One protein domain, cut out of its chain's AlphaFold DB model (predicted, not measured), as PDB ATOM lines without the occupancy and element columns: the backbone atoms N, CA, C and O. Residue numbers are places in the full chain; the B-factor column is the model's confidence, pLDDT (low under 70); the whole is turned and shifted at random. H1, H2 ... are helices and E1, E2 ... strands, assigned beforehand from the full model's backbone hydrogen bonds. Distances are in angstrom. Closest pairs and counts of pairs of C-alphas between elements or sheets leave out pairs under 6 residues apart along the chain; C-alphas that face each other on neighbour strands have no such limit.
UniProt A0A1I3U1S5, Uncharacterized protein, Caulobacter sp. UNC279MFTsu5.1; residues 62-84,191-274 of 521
ATOM      1  N   ASP A  62     225.884 237.838 210.778       81.44
ATOM      2  CA  ASP A  62     227.286 237.444 210.562       81.44
ATOM      3  C   ASP A  62     228.108 238.462 209.750       81.44
ATOM      4  O   ASP A  62     229.293 238.235 209.489       81.44
ATOM      5  N   ALA A  63     227.498 239.573 209.321       83.44
ATOM      6  CA  ALA A  63     228.199 240.615 208.586       83.44
ATOM      7  C   ALA A  63     229.329 241.207 209.441       83.44
ATOM      8  O   ALA A  63     229.147 241.499 210.626       83.44
ATOM      9  N   ALA A  64     230.496 241.405 208.826       84.50
ATOM     10  CA  ALA A  64     231.612 242.059 209.495       84.50
ATOM     11  C   ALA A  64     231.204 243.474 209.945       84.50
ATOM     12  O   ALA A  64     230.523 244.174 209.184       84.50
ATOM     13  N   PRO A  65     231.606 243.912 211.152       87.56
ATOM     14  CA  PRO A  65     231.327 245.268 211.581       87.56
ATOM     15  C   PRO A  65     232.002 246.277 210.653       87.56
ATOM     16  O   PRO A  65     233.122 246.068 210.182       87.56
ATOM     17  N   THR A  66     231.324 247.389 210.408       91.38
ATOM     18  CA  THR A  66     231.887 248.551 209.719       91.38
ATOM     19  C   THR A  66     232.331 249.595 210.743       91.38
ATOM     20  O   THR A  66     232.081 249.455 211.945       91.38
ATOM     21  N   ALA A  67     233.033 250.640 210.286       91.19
ATOM     22  CA  ALA A  67     233.624 251.649 211.170       91.19
ATOM     23  C   ALA A  67     234.486 250.998 212.273       91.19
ATOM     24  O   ALA A  67     234.294 251.246 213.463       91.19
ATOM     25  N   VAL A  68     235.384 250.092 211.864       94.56
ATOM     26  CA  VAL A  68     236.325 249.391 212.755       94.56
ATOM     27  C   VAL A  68     237.656 250.119 212.881       94.56
ATOM     28  O   VAL A  68     238.380 249.890 213.835       94.56
ATOM     29  N   GLU A  69     237.979 251.030 211.972       95.94
ATOM     30  CA  GLU A  69     239.114 251.936 212.107       95.94
ATOM     31  C   GLU A  69     238.827 253.256 211.393       95.94
ATOM     32  O   GLU A  69     238.046 253.301 210.440       95.94
ATOM     33  N   GLY A  70     239.446 254.336 211.863       95.88
ATOM     34  CA  GLY A  70     239.311 255.657 211.255       95.88
ATOM     35  C   GLY A  70     239.472 256.784 212.264       95.88
ATOM     36  O   GLY A  70     240.033 256.588 213.340       95.88
ATOM     37  N   GLU A  71     238.967 257.966 211.916       95.00
ATOM     38  CA  GLU A  71     238.795 259.077 212.852       95.00
ATOM     39  C   GLU A  71     237.319 259.253 213.201       95.00
ATOM     40  O   GLU A  71     236.441 259.093 212.353       95.00
ATOM     41  N   VAL A  72     237.048 259.577 214.461       94.06
ATOM     42  CA  VAL A  72     235.709 259.858 214.971       94.06
ATOM     43  C   VAL A  72     235.730 261.166 215.750       94.06
ATOM     44  O   VAL A  72     236.594 261.390 216.597       94.06
ATOM     45  N   SER A  73     234.789 262.051 215.448       92.31
ATOM     46  CA  SER A  73     234.525 263.265 216.217       92.31
ATOM     47  C   SER A  73     233.363 263.042 217.183       92.31
ATOM     48  O   SER A  73     232.708 261.994 217.172       92.31
ATOM     49  N   ARG A  74     233.088 264.040 218.027       88.94
ATOM     50  CA  ARG A  74     231.898 264.046 218.882       88.94
ATOM     51  C   ARG A  74     230.637 263.756 218.058       88.94
ATOM     52  O   ARG A  74     230.501 264.252 216.944       88.94
ATOM     53  N   ASP A  75     229.749 262.939 218.619       87.25
ATOM     54  CA  ASP A  75     228.535 262.392 217.997       87.25
ATOM     55  C   ASP A  75     228.762 261.355 216.883       87.25
ATOM     56  O   ASP A  75     227.800 260.780 216.371       87.25
ATOM     57  N   GLY A  76     230.016 261.047 216.541       91.88
ATOM     58  CA  GLY A  76     230.358 259.972 215.616       91.88
ATOM     59  C   GLY A  76     230.191 258.578 216.232       91.88
ATOM     60  O   GLY A  76     230.200 258.413 217.454       91.88
ATOM     61  N   VAL A  77     230.039 257.563 215.372       93.25
ATOM     62  CA  VAL A  77     229.727 256.178 215.765       93.25
ATOM     63  C   VAL A  77     230.761 255.199 215.232       93.25
ATOM     64  O   VAL A  77     231.032 255.174 214.031       93.25
ATOM     65  N   ILE A  78     231.274 254.354 216.123       94.69
ATOM     66  CA  ILE A  78     232.244 253.296 215.823       94.69
ATOM     67  C   ILE A  78     231.615 251.905 215.980       94.69
ATOM     68  O   ILE A  78     230.552 251.766 216.592       94.69
ATOM     69  N   ALA A  79     232.294 250.883 215.454       92.06
ATOM     70  CA  ALA A  79     231.943 249.468 215.591       92.06
ATOM     71  C   ALA A  79     230.478 249.169 215.230       92.06
ATOM     72  O   ALA A  79     229.697 248.661 216.039       92.06
ATOM     73  N   GLN A  80     230.097 249.524 214.008       92.69
ATOM     74  CA  GLN A  80     228.728 249.404 213.528       92.69
ATOM     75  C   GLN A  80     228.447 247.971 213.070       92.69
ATOM     76  O   GLN A  80     229.126 247.434 212.203       92.69
ATOM     77  N   HIS A  81     227.418 247.360 213.635       88.56
ATOM     78  CA  HIS A  81     226.955 246.020 213.325       88.56
ATOM     79  C   HIS A  81     225.535 246.073 212.767       88.56
ATOM     80  O   HIS A  81     224.733 246.930 213.147       88.56
ATOM     81  N   VAL A  82     225.203 245.117 211.901       88.06
ATOM     82  CA  VAL A  82     223.854 244.982 211.353       88.06
ATOM     83  C   VAL A  82     223.040 244.042 212.236       88.06
ATOM     84  O   VAL A  82     223.404 242.882 212.440       88.06
ATOM     85  N   LEU A  83     221.915 244.555 212.721       84.69
ATOM     86  CA  LEU A  83     220.846 243.784 213.337       84.69
ATOM     87  C   LEU A  83     219.808 243.438 212.278       84.69
ATOM     88  O   LEU A  83     219.450 244.284 211.456       84.69
ATOM     89  N   ARG A  84     219.287 242.218 212.330       87.06
ATOM     90  CA  ARG A  84     218.177 241.765 211.497       87.06
ATOM     91  C   ARG A  84     217.051 241.288 212.392       87.06
ATOM     92  O   ARG A  84     217.289 240.589 213.367       87.06
ATOM     93  N   THR A 191     216.255 245.588 208.728       87.06
ATOM     94  CA  THR A 191     217.550 245.729 209.389       87.06
ATOM     95  C   THR A 191     217.656 247.044 210.151       87.06
ATOM     96  O   THR A 191     216.989 248.038 209.846       87.06
ATOM     97  N   LEU A 192     218.504 247.035 211.175       84.19
ATOM     98  CA  LEU A 192     218.923 248.208 211.932       84.19
ATOM     99  C   LEU A 192     220.443 248.186 212.074       84.19
ATOM    100  O   LEU A 192     221.063 247.130 211.940       84.19
ATOM    101  N   LEU A 193     221.036 249.332 212.387       86.56
ATOM    102  CA  LEU A 193     222.440 249.396 212.778       86.56
ATOM    103  C   LEU A 193     222.564 249.581 214.287       86.56
ATOM    104  O   LEU A 193     221.850 250.383 214.889       86.56
ATOM    105  N   LEU A 194     223.494 248.839 214.877       86.00
ATOM    106  CA  LEU A 194     223.950 248.960 216.256       86.00
ATOM    107  C   LEU A 194     225.399 249.430 216.239       86.00
ATOM    108  O   LEU A 194     226.232 248.782 215.626       86.00
ATOM    109  N   GLY A 195     225.720 250.508 216.935       89.19
ATOM    110  CA  GLY A 195     227.097 250.977 217.073       89.19
ATOM    111  C   GLY A 195     227.351 251.576 218.445       89.19
ATOM    112  O   GLY A 195     226.523 251.457 219.349       89.19
ATOM    113  N   PHE A 196     228.492 252.240 218.599       89.50
ATOM    114  CA  PHE A 196     228.849 252.966 219.814       89.50
ATOM    115  C   PHE A 196     229.139 254.426 219.481       89.50
ATOM    116  O   PHE A 196     230.106 254.728 218.785       89.50
ATOM    117  N   GLN A 197     228.281 255.327 219.953       91.12
ATOM    118  CA  GLN A 197     228.379 256.757 219.679       91.12
ATOM    119  C   GLN A 197     229.172 257.466 220.768       91.12
ATOM    120  O   GLN A 197     228.917 257.263 221.957       91.12
ATOM    121  N   TRP A 198     230.073 258.358 220.357       91.06
ATOM    122  CA  TRP A 198     230.703 259.319 221.251       91.06
ATOM    123  C   TRP A 198     229.671 260.360 221.693       91.06
ATOM    124  O   TRP A 198     229.333 261.265 220.935       91.06
ATOM    125  N   CYS A 199     229.176 260.246 222.924       82.75
ATOM    126  CA  CYS A 199     228.055 261.058 223.398       82.75
ATOM    127  C   CYS A 199     228.366 261.996 224.577       82.75
ATOM    128  O   CYS A 199     227.553 262.866 224.890       82.75
ATOM    129  N   ASP A 200     229.532 261.873 225.216       83.81
ATOM    130  CA  ASP A 200     230.001 262.820 226.238       83.81
ATOM    131  C   ASP A 200     231.536 262.926 226.243       83.81
ATOM    132  O   ASP A 200     232.234 262.104 225.650       83.81
ATOM    133  N   GLY A 201     232.068 263.961 226.890       83.50
ATOM    134  CA  GLY A 201     233.487 264.306 226.856       83.50
ATOM    135  C   GLY A 201     233.912 264.974 225.549       83.50
ATOM    136  O   GLY A 201     233.211 264.917 224.541       83.50
ATOM    137  N   ASP A 202     235.061 265.644 225.577       84.06
ATOM    138  CA  ASP A 202     235.623 266.369 224.427       84.06
ATOM    139  C   ASP A 202     236.908 265.719 223.882       84.06
ATOM    140  O   ASP A 202     237.460 266.199 222.899       84.06
ATOM    141  N   GLY A 203     237.362 264.615 224.490       82.44
ATOM    142  CA  GLY A 203     238.536 263.851 224.067       82.44
ATOM    143  C   GLY A 203     239.865 264.573 224.310       82.44
ATOM    144  O   GLY A 203     240.918 263.997 224.059       82.44
ATOM    145  N   VAL A 204     239.824 265.810 224.818       83.06
ATOM    146  CA  VAL A 204     240.986 266.694 224.982       83.06
ATOM    147  C   VAL A 204     241.193 267.039 226.455       83.06
ATOM    148  O   VAL A 204     242.262 266.806 227.008       83.06
ATOM    149  N   LYS A 205     240.166 267.592 227.104       84.75
ATOM    150  CA  LYS A 205     240.151 267.943 228.533       84.75
ATOM    151  C   LYS A 205     239.337 266.945 229.348       84.75
ATOM    152  O   LYS A 205     239.595 266.761 230.534       84.75
ATOM    153  N   LYS A 206     238.334 266.327 228.724       87.06
ATOM    154  CA  LYS A 206     237.446 265.328 229.314       87.06
ATOM    155  C   LYS A 206     237.512 264.038 228.496       87.06
ATOM    156  O   LYS A 206     237.342 264.112 227.279       87.06
ATOM    157  N   PRO A 207     237.703 262.875 229.142       86.69
ATOM    158  CA  PRO A 207     237.695 261.581 228.467       86.69
ATOM    159  C   PRO A 207     236.461 261.418 227.572       86.69
ATOM    160  O   PRO A 207     235.353 261.736 228.010       86.69
ATOM    161  N   ALA A 208     236.634 260.930 226.343       88.50
ATOM    162  CA  ALA A 208     235.503 260.646 225.461       88.50
ATOM    163  C   ALA A 208     234.716 259.442 225.987       88.50
ATOM    164  O   ALA A 208     235.302 258.429 226.373       88.50
ATOM    165  N   ARG A 209     233.388 259.544 225.996       88.69
ATOM    166  CA  ARG A 209     232.492 258.483 226.457       88.69
ATOM    167  C   ARG A 209     231.661 257.947 225.310       88.69
ATOM    168  O   ARG A 209     231.006 258.711 224.597       88.69
ATOM    169  N   PHE A 210     231.669 256.628 225.184       87.19
ATOM    170  CA  PHE A 210     230.975 255.885 224.151       87.19
ATOM    171  C   PHE A 210     229.831 255.075 224.755       87.19
ATOM    172  O   PHE A 210     230.016 254.327 225.717       87.19
ATOM    173  N   ALA A 211     228.648 255.199 224.166       83.38
ATOM    174  CA  ALA A 211     227.469 254.435 224.556       83.38
ATOM    175  C   ALA A 211     226.847 253.748 223.342       83.38
ATOM    176  O   ALA A 211     226.982 254.221 222.212       83.38
ATOM    177  N   ARG A 212     226.151 252.630 223.578       79.94
ATOM    178  CA  ARG A 212     225.425 251.915 222.522       79.94
ATOM    179  C   ARG A 212     224.425 252.856 221.854       79.94
ATOM    180  O   ARG A 212     223.682 253.568 222.530       79.94
ATOM    181  N   ALA A 213     224.404 252.816 220.531       80.62
ATOM    182  CA  ALA A 213     223.547 253.625 219.692       80.62
ATOM    183  C   ALA A 213     222.842 252.754 218.655       80.62
ATOM    184  O   ALA A 213     223.420 251.794 218.144       80.62
ATOM    185  N   LEU A 214     221.603 253.109 218.325       80.06
ATOM    186  CA  LEU A 214     220.838 252.459 217.263       80.06
ATOM    187  C   LEU A 214     220.507 253.441 216.149       80.06
ATOM    188  O   LEU A 214     220.195 254.603 216.407       80.06
ATOM    189  N   GLN A 215     220.470 252.933 214.925       81.31
ATOM    190  CA  GLN A 215     219.930 253.633 213.768       81.31
ATOM    191  C   GLN A 215     218.918 252.728 213.062       81.31
ATOM    192  O   GLN A 215     219.196 251.569 212.753       81.31
ATOM    193  N   ALA A 216     217.713 253.255 212.840       74.31
ATOM    194  CA  ALA A 216     216.684 252.562 212.074       74.31
ATOM    195  C   ALA A 216     217.010 252.608 210.575       74.31
ATOM    196  O   ALA A 216     217.545 253.604 210.085       74.31
ATOM    197  N   GLY A 217     216.637 251.560 209.836       70.69
ATOM    198  CA  GLY A 217     216.785 251.540 208.382       70.69
ATOM    199  C   GLY A 217     216.117 252.754 207.721       70.69
ATOM    200  O   GLY A 217     214.929 253.013 207.929       70.69
ATOM    201  N   GLY A 218     216.891 253.506 206.935       69.19
ATOM    202  CA  GLY A 218     216.434 254.707 206.230       69.19
ATOM    203  C   GLY A 218     216.426 256.008 207.050       69.19
ATOM    204  O   GLY A 218     216.031 257.037 206.506       69.19
ATOM    205  N   ASP A 219     216.857 256.000 208.318       73.06
ATOM    206  CA  ASP A 219     217.157 257.223 209.084       73.06
ATOM    207  C   ASP A 219     218.671 257.476 209.074       73.06
ATOM    208  O   ASP A 219     219.465 256.540 209.098       73.06
ATOM    209  N   THR A 220     219.086 258.740 209.054       77.88
ATOM    210  CA  THR A 220     220.505 259.126 209.142       77.88
ATOM    211  C   THR A 220     220.946 259.403 210.574       77.88
ATOM    212  O   THR A 220     222.134 259.571 210.842       77.88
ATOM    213  N   ARG A 221     220.006 259.447 211.520       77.88
ATOM    214  CA  ARG A 221     220.279 259.826 212.905       77.88
ATOM    215  C   ARG A 221     220.521 258.605 213.773       77.88
ATOM    216  O   ARG A 221     219.775 257.629 213.715       77.88
ATOM    217  N   TRP A 222     221.538 258.709 214.613       80.62
ATOM    218  CA  TRP A 222     221.820 257.747 215.665       80.62
ATOM    219  C   TRP A 222     221.098 258.141 216.943       80.62
ATOM    220  O   TRP A 222     220.980 259.320 217.283       80.62
ATOM    221  N   PHE A 223     220.584 257.137 217.638       74.31
ATOM    222  CA  PHE A 223     219.924 257.312 218.913       74.31
ATOM    223  C   PHE A 223     220.763 256.702 220.031       74.31
ATOM    224  O   PHE A 223     221.021 255.499 220.018       74.31
ATOM    225  N   VAL A 224     221.084 257.520 221.033       69.00
ATOM    226  CA  VAL A 224     221.663 257.107 222.316       69.00
ATOM    227  C   VAL A 224     220.691 257.508 223.412       69.00
ATOM    228  O   VAL A 224     220.277 258.666 223.488       69.00
ATOM    229  N   ALA A 225     220.333 256.581 224.299       57.44
ATOM    230  CA  ALA A 225     219.539 256.961 225.458       57.44
ATOM    231  C   ALA A 225     220.431 257.708 226.468       57.44
ATOM    232  O   ALA A 225     221.407 257.167 226.980       57.44
ATOM    233  N   GLY A 226     220.107 258.980 226.728       50.72
ATOM    234  CA  GLY A 226     221.002 259.933 227.402       50.72
ATOM    235  C   GLY A 226     221.480 259.527 228.802       50.72
ATOM    236  O   GLY A 226     222.597 259.868 229.177       50.72
ATOM    237  N   ALA A 227     220.694 258.740 229.548       53.03
ATOM    238  CA  ALA A 227     221.118 258.185 230.839       53.03
ATOM    239  C   ALA A 227     222.329 257.235 230.712       53.03
ATOM    240  O   ALA A 227     223.126 257.120 231.640       53.03
ATOM    241  N   TYR A 228     222.516 256.598 229.553       61.56
ATOM    242  CA  TYR A 228     223.589 255.628 229.329       61.56
ATOM    243  C   TYR A 228     224.929 256.261 228.962       61.56
ATOM    244  O   TYR A 228     225.948 255.589 229.061       61.56
ATOM    245  N   CYS A 229     224.977 257.549 228.611       65.75
ATOM    246  CA  CYS A 229     226.255 258.224 228.366       65.75
ATOM    247  C   CYS A 229     227.109 258.345 229.630       65.75
ATOM    248  O   CYS A 229     228.334 258.323 229.554       65.75
ATOM    249  N   GLN A 230     226.476 258.435 230.803       62.91
ATOM    250  CA  GLN A 230     227.195 258.516 232.074       62.91
ATOM    251  C   GLN A 230     227.801 257.174 232.504       62.91
ATOM    252  O   GLN A 230     228.834 257.182 233.167       62.91
ATOM    253  N   GLY A 231     227.187 256.055 232.103       61.59
ATOM    254  CA  GLY A 231     227.677 254.692 232.347       61.59
ATOM    255  C   GLY A 231     228.378 254.049 231.145       61.59
ATOM    256  O   GLY A 231     228.646 252.852 231.173       61.59
ATOM    257  N   GLY A 232     228.620 254.812 230.076       67.75
ATOM    258  CA  GLY A 232     229.283 254.334 228.865       67.75
ATOM    259  C   GLY A 232     230.773 254.065 229.077       67.75
ATOM    260  O   GLY A 232     231.383 254.540 230.040       67.75
ATOM    261  N   ALA A 233     231.383 253.325 228.153       79.12
ATOM    262  CA  ALA A 233     232.817 253.090 228.205       79.12
ATOM    263  C   ALA A 233     233.576 254.391 227.951       79.12
ATOM    264  O   ALA A 233     233.167 255.228 227.144       79.12
ATOM    265  N   THR A 234     234.689 254.557 228.652       85.69
ATOM    266  CA  THR A 234     235.446 255.804 228.651       85.69
ATOM    267  C   THR A 234     236.807 255.582 228.003       85.69
ATOM    268  O   THR A 234     237.596 254.774 228.486       85.69
ATOM    269  N   ALA A 235     237.088 256.317 226.930       87.31
ATOM    270  CA  ALA A 235     238.399 256.336 226.299       87.31
ATOM    271  C   ALA A 235     239.385 257.146 227.163       87.31
ATOM    272  O   ALA A 235     239.053 258.275 227.546       87.31
ATOM    273  N   PRO A 236     240.589 256.626 227.467       83.94
ATOM    274  CA  PRO A 236     241.584 257.358 228.246       83.94
ATOM    275  C   PRO A 236     242.004 258.674 227.574       83.94
ATOM    276  O   PRO A 236     242.105 258.765 226.347       83.94
ATOM    277  N   LEU A 237     242.273 259.705 228.381       83.25
ATOM    278  CA  LEU A 237     242.820 260.969 227.879       83.25
ATOM    279  C   LEU A 237     244.214 260.746 227.281       83.25
ATOM    280  O   LEU A 237     245.061 260.119 227.909       83.25
ATOM    281  N   GLY A 238     244.452 261.292 226.086       71.44
ATOM    282  CA  GLY A 238     245.714 261.110 225.355       71.44
ATOM    283  C   GLY A 238     245.812 259.798 224.568       71.44
ATOM    284  O   GLY A 238     246.827 259.560 223.916       71.44
ATOM    285  N   GLY A 239     244.757 258.976 224.576       79.25
ATOM    286  CA  GLY A 239     244.723 257.681 223.903       79.25
ATOM    287  C   GLY A 239     245.016 256.503 224.832       79.25
ATOM    288  O   GLY A 239     245.386 256.664 225.991       79.25
ATOM    289  N   GLY A 240     244.803 255.295 224.321       86.75
ATOM    290  CA  GLY A 240     244.905 254.040 225.060       86.75
ATOM    291  C   GLY A 240     243.847 253.034 224.620       86.75
ATOM    292  O   GLY A 240     243.047 253.303 223.720       86.75
ATOM    293  N   SER A 241     243.848 251.864 225.255       90.56
ATOM    294  CA  SER A 241     242.836 250.835 225.010       90.56
ATOM    295  C   SER A 241     241.705 250.905 226.036       90.56
ATOM    296  O   SER A 241     241.942 251.200 227.206       90.56
ATOM    297  N   PHE A 242     240.482 250.617 225.599       89.62
ATOM    298  CA  PHE A 242     239.297 250.475 226.442       89.62
ATOM    299  C   PHE A 242     238.330 249.458 225.830       89.62
ATOM    300  O   PHE A 242     238.376 249.196 224.626       89.62
ATOM    301  N   ASP A 243     237.432 248.915 226.649       83.31
ATOM    302  CA  ASP A 243     236.534 247.839 226.230       83.31
ATOM    303  C   ASP A 243     235.097 248.332 226.012       83.31
ATOM    304  O   ASP A 243     234.566 249.155 226.762       83.31
ATOM    305  N   LEU A 244     234.444 247.784 224.987       79.50
ATOM    306  CA  LEU A 244     233.033 247.982 224.647       79.50
ATOM    307  C   LEU A 244     232.278 246.646 224.728       79.50
ATOM    308  O   LEU A 244     231.652 246.194 223.769       79.50
ATOM    309  N   GLY A 245     232.360 245.987 225.885       76.31
ATOM    310  CA  GLY A 245     231.916 244.601 226.040       76.31
ATOM    311  C   GLY A 245     232.960 243.648 225.444       76.31
ATOM    312  O   GLY A 245     234.110 243.720 225.863       76.31
ATOM    313  N   PRO A 246     232.620 242.780 224.471       75.31
ATOM    314  CA  PRO A 246     233.583 241.848 223.877       75.31
ATOM    315  C   PRO A 246     234.466 242.493 222.788       75.31
ATOM    316  O   PRO A 246     235.234 241.799 222.126       75.31
ATOM    317  N   LEU A 247     234.327 243.801 222.555       83.19
ATOM    318  CA  LEU A 247     235.135 244.561 221.604       83.19
ATOM    319  C   LEU A 247     236.222 245.322 222.355       83.19
ATOM    320  O   LEU A 247     235.920 246.014 223.329       83.19
ATOM    321  N   LYS A 248     237.448 245.279 221.845       91.69
ATOM    322  CA  LYS A 248     238.560 246.078 222.357       91.69
ATOM    323  C   LYS A 248     238.808 247.246 221.417       91.69
ATOM    324  O   LYS A 248     238.987 247.049 220.220       91.69
ATOM    325  N   VAL A 249     238.829 248.466 221.935       92.81
ATOM    326  CA  VAL A 249     239.098 249.667 221.141       92.81
ATOM    327  C   VAL A 249     240.419 250.261 221.571       92.81
ATOM    328  O   VAL A 249     240.639 250.493 222.751       92.81
ATOM    329  N   THR A 250     241.291 250.542 220.612       94.88
ATOM    330  CA  THR A 250     242.483 251.363 220.824       94.88
ATOM    331  C   THR A 250     242.246 252.719 220.189       94.88
ATOM    332  O   THR A 250     241.926 252.795 219.003       94.88
ATOM    333  N   ALA A 251     242.387 253.782 220.973       93.69
ATOM    334  CA  ALA A 251     242.229 255.153 220.517       93.69
ATOM    335  C   ALA A 251     243.520 255.956 220.692       93.69
ATOM    336  O   ALA A 251     244.313 255.705 221.596       93.69
ATOM    337  N   SER A 252     243.713 256.951 219.841       91.69
ATOM    338  CA  SER A 252     244.760 257.962 219.940       91.69
ATOM    339  C   SER A 252     244.237 259.301 219.428       91.69
ATOM    340  O   SER A 252     243.131 259.396 218.890       91.69
ATOM    341  N   THR A 253     245.013 260.364 219.615       90.81
ATOM    342  CA  THR A 253     244.676 261.681 219.068       90.81
ATOM    343  C   THR A 253     244.570 261.609 217.542       90.81
ATOM    344  O   THR A 253     245.473 261.093 216.879       90.81
ATOM    345  N   GLY A 254     243.463 262.104 216.985       89.62
ATOM    346  CA  GLY A 254     243.272 262.227 215.539       89.62
ATOM    347  C   GLY A 254     244.079 263.379 214.934       89.62
ATOM    348  O   GLY A 254     244.553 264.269 215.639       89.62
ATOM    349  N   ALA A 255     244.217 263.374 213.610       89.31
ATOM    350  CA  ALA A 255     244.776 264.476 212.835       89.31
ATOM    351  C   ALA A 255     243.860 265.709 212.863       89.31
ATOM    352  O   ALA A 255     244.339 266.844 212.822       89.31
ATOM    353  N   THR A 256     242.544 265.499 212.968       88.56
ATOM    354  CA  THR A 256     241.577 266.588 213.140       88.56
ATOM    355  C   THR A 256     241.527 267.038 214.609       88.56
ATOM    356  O   THR A 256     241.337 266.194 215.490       88.56
ATOM    357  N   PRO A 257     241.640 268.347 214.922       83.62
ATOM    358  CA  PRO A 257     241.545 268.833 216.297       83.62
ATOM    359  C   PRO A 257     240.249 268.386 216.986       83.62
ATOM    360  O   PRO A 257     239.151 268.676 216.514       83.62
ATOM    361  N   GLY A 258     240.381 267.686 218.116       82.94
ATOM    362  CA  GLY A 258     239.243 267.157 218.876       82.94
ATOM    363  C   GLY A 258     238.628 265.868 218.316       82.94
ATOM    364  O   GLY A 258     237.603 265.431 218.832       82.94
ATOM    365  N   ALA A 259     239.224 265.250 217.293       91.19
ATOM    366  CA  ALA A 259     238.873 263.903 216.856       91.19
ATOM    367  C   ALA A 259     239.765 262.846 217.522       91.19
ATOM    368  O   ALA A 259     240.900 263.114 217.928       91.19
ATOM    369  N   LEU A 260     239.254 261.620 217.593       91.44
ATOM    370  CA  LEU A 260     239.993 260.439 218.018       91.44
ATOM    371  C   LEU A 260     240.234 259.539 216.815       91.44
ATOM    372  O   LEU A 260     239.289 259.161 216.125       91.44
ATOM    373  N   ARG A 261     241.487 259.148 216.591       95.00
ATOM    374  CA  ARG A 261     241.788 258.007 215.732       95.00
ATOM    375  C   ARG A 261     241.519 256.740 216.526       95.00
ATOM    376  O   ARG A 261     241.948 256.638 217.670       95.00
ATOM    377  N   TYR A 262     240.811 255.782 215.950       95.50
ATOM    378  CA  TYR A 262     240.428 254.558 216.638       95.50
ATOM    379  C   TYR A 262     240.678 253.322 215.775       95.50
ATOM    380  O   TYR A 262     240.702 253.394 214.545       95.50
ATOM    381  N   ARG A 263     240.838 252.184 216.448       96.56
ATOM    382  CA  ARG A 263     240.820 250.837 215.881       96.56
ATOM    383  C   ARG A 263     240.069 249.911 216.829       96.56
ATOM    384  O   ARG A 263     240.333 249.919 218.028       96.56
ATOM    385  N   VAL A 264     239.141 249.135 216.296       94.62
ATOM    386  CA  VAL A 264     238.294 248.182 217.004       94.62
ATOM    387  C   VAL A 264     238.762 246.779 216.644       94.62
ATOM    388  O   VAL A 264     238.892 246.432 215.472       94.62
ATOM    389  N   GLU A 265     239.005 245.976 217.667       91.69
ATOM    390  CA  GLU A 265     239.369 244.572 217.576       91.69
ATOM    391  C   GLU A 265     238.236 243.710 218.139       91.69
ATOM    392  O   GLU A 265     237.619 244.035 219.158       91.69
ATOM    393  N   GLY A 266     237.982 242.585 217.470       85.38
ATOM    394  CA  GLY A 266     236.898 241.666 217.804       85.38
ATOM    395  C   GLY A 266     235.598 241.953 217.053       85.38
ATOM    396  O   GLY A 266     235.503 242.853 216.218       85.38
ATOM    397  N   ARG A 267     234.584 241.135 217.341       80.62
ATOM    398  CA  ARG A 267     233.218 241.284 216.830       80.62
ATOM    399  C   ARG A 267     232.232 240.903 217.924       80.62
ATOM    400  O   ARG A 267     232.526 240.012 218.724       80.62
ATOM    401  N   LEU A 268     231.061 241.533 217.943       77.31
ATOM    402  CA  LEU A 268     229.965 241.018 218.758       77.31
ATOM    403  C   LEU A 268     229.580 239.622 218.212       77.31
ATOM    404  O   LEU A 268     229.551 239.440 216.989       77.31
ATOM    405  N   PRO A 269     229.343 238.610 219.066       69.19
ATOM    406  CA  PRO A 269     228.950 237.290 218.593       69.19
ATOM    407  C   PRO A 269     227.555 237.347 217.944       69.19
ATOM    408  O   PRO A 269     226.687 238.069 218.445       69.19
ATOM    409  N   PRO A 270     227.310 236.586 216.861       67.44
ATOM    410  CA  PRO A 270     225.965 236.379 216.342       67.44
ATOM    411  C   PRO A 270     225.110 235.769 217.449       67.44
ATOM    412  O   PRO A 270     225.367 234.656 217.909       67.44
ATOM    413  N   ALA A 271     224.131 236.525 217.921       64.69
ATOM    414  CA  ALA A 271     223.250 236.104 218.992       64.69
ATOM    415  C   ALA A 271     221.877 236.733 218.785       64.69
ATOM    416  O   ALA A 271     221.767 237.892 218.362       64.69
ATOM    417  N   SER A 272     220.836 235.966 219.112       63.31
ATOM    418  CA  SER A 272     219.507 236.527 219.311       63.31
ATOM    419  C   SER A 272     219.565 237.504 220.477       63.31
ATOM    420  O   SER A 272     220.150 237.217 221.519       63.31
ATOM    421  N   LEU A 273     218.954 238.662 220.293       61.12
ATOM    422  CA  LEU A 273     218.840 239.722 221.274       61.12
ATOM    423  C   LEU A 273     217.508 239.527 222.008       61.12
ATOM    424  O   LEU A 273     216.456 239.861 221.459       61.12
ATOM    425  N   PRO A 274     217.513 238.969 223.234       46.59
ATOM    426  CA  PRO A 274     216.282 238.647 223.955       46.59
ATOM    427  C   PRO A 274     215.550 239.887 224.497       46.59
ATOM    428  O   PRO A 274     214.429 239.770 224.993       46.59
TER     429      PRO A 274
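AT A GLANCE: This is residues 62 to 84 and 191 to 274 of the 521 residues of an uncharacterized protein of Caulobacter sp. UNC279MFTsu5.1 (UniProt A0A1I3U1S5). Two twisted sheets, one of the four strands E1, E7, E6 and E5, the other of the three longer strands E2, E3 and E4, meet only in a small area, where residues 78 and 79 of the edge strand E2 come close to E1 and E7; from there the three-stranded sheet reaches away from the first sheet toward Arg 84, Thr 191 and Ala 216. The short helix H1 is on the three-stranded sheet near Cys 229, and a low-confidence tail ends the printed part at Pro 274. The printed part has 107 residues with seven named strands and one named helix, in the order E1 E2 E3 E4 H1 E5 E6 E7; both sheets are antiparallel. The class is mostly strand, with under half of the residues, 50, in named elements. The whole is compact, with a radius of gyration of the C-alphas of 13.2 A and spans of 38 by 25 by 24 A.

IN THESE COORDINATES: E1, residues 69 to 72, begins at C-alpha 69 (239.114, 251.936, 212.107) and is 9.1 A long. E2, residues 77 to 84, is 19.0 A long and bends by 55 degrees at residue 80. Across the cut, E3, residues 191 to 200, is 27.0 A long and begins at C-alpha 191 (217.550, 245.729, 209.389). E4, residues 209 to 216, measures 22.2 A. H1, residues 226 to 229, measures 5.6 A. E5, residues 240 to 243, measures 10.5 A. E6, residues 248 to 253, measures 17.1 A. E7, residues 260 to 265, measures 15.9 A and ends at C-alpha 265 (239.369, 244.572, 217.576).

HOW THE PARTS SIT: The sheet E1 E7 E6 E5 is strongly twisted, with edge strands E1 and E5. N 72 and O 260 of E1 and E7 are 2.8 A apart, within hydrogen-bond range. E5, E6 and E7 form a meander, each strand the antiparallel neighbour of the one before, with N 250 and O 263 at 2.8 A and N 242 and O 249 at 2.9 A. The closest C-alphas of E2 and E7 are those of Ala 79 and Val 264, 6.6 A apart. In the sheet E2 E3 E4, N 81 and O 194 are 2.7 A apart, and in the hairpin of E3 and E4, N 197 and O 211 are 2.8 A apart. Residues 209 to 210 of E4 also pair antiparallel with residues 233 to 234. H1 is on this sheet at a height of 8.0 A, with Ala 211 and Cys 229 as its closest C-alphas to E4, 5.5 A apart. H1 is too short for any O i to N i+4 pair. E3 and E6 are apart.

THE WHOLE: The two C-alphas farthest apart, those of Pro 257 and Pro 274, are 40.1 A apart. Residues 85 to 190 are not printed, and C-alphas 84 and 191 are 4.5 A apart across that cut. Of the links that are printed whole, none is long. The mean pLDDT of the printed part is 82.7; residue 218, residues 224 to 232 and residues 269 to 274 are under 70.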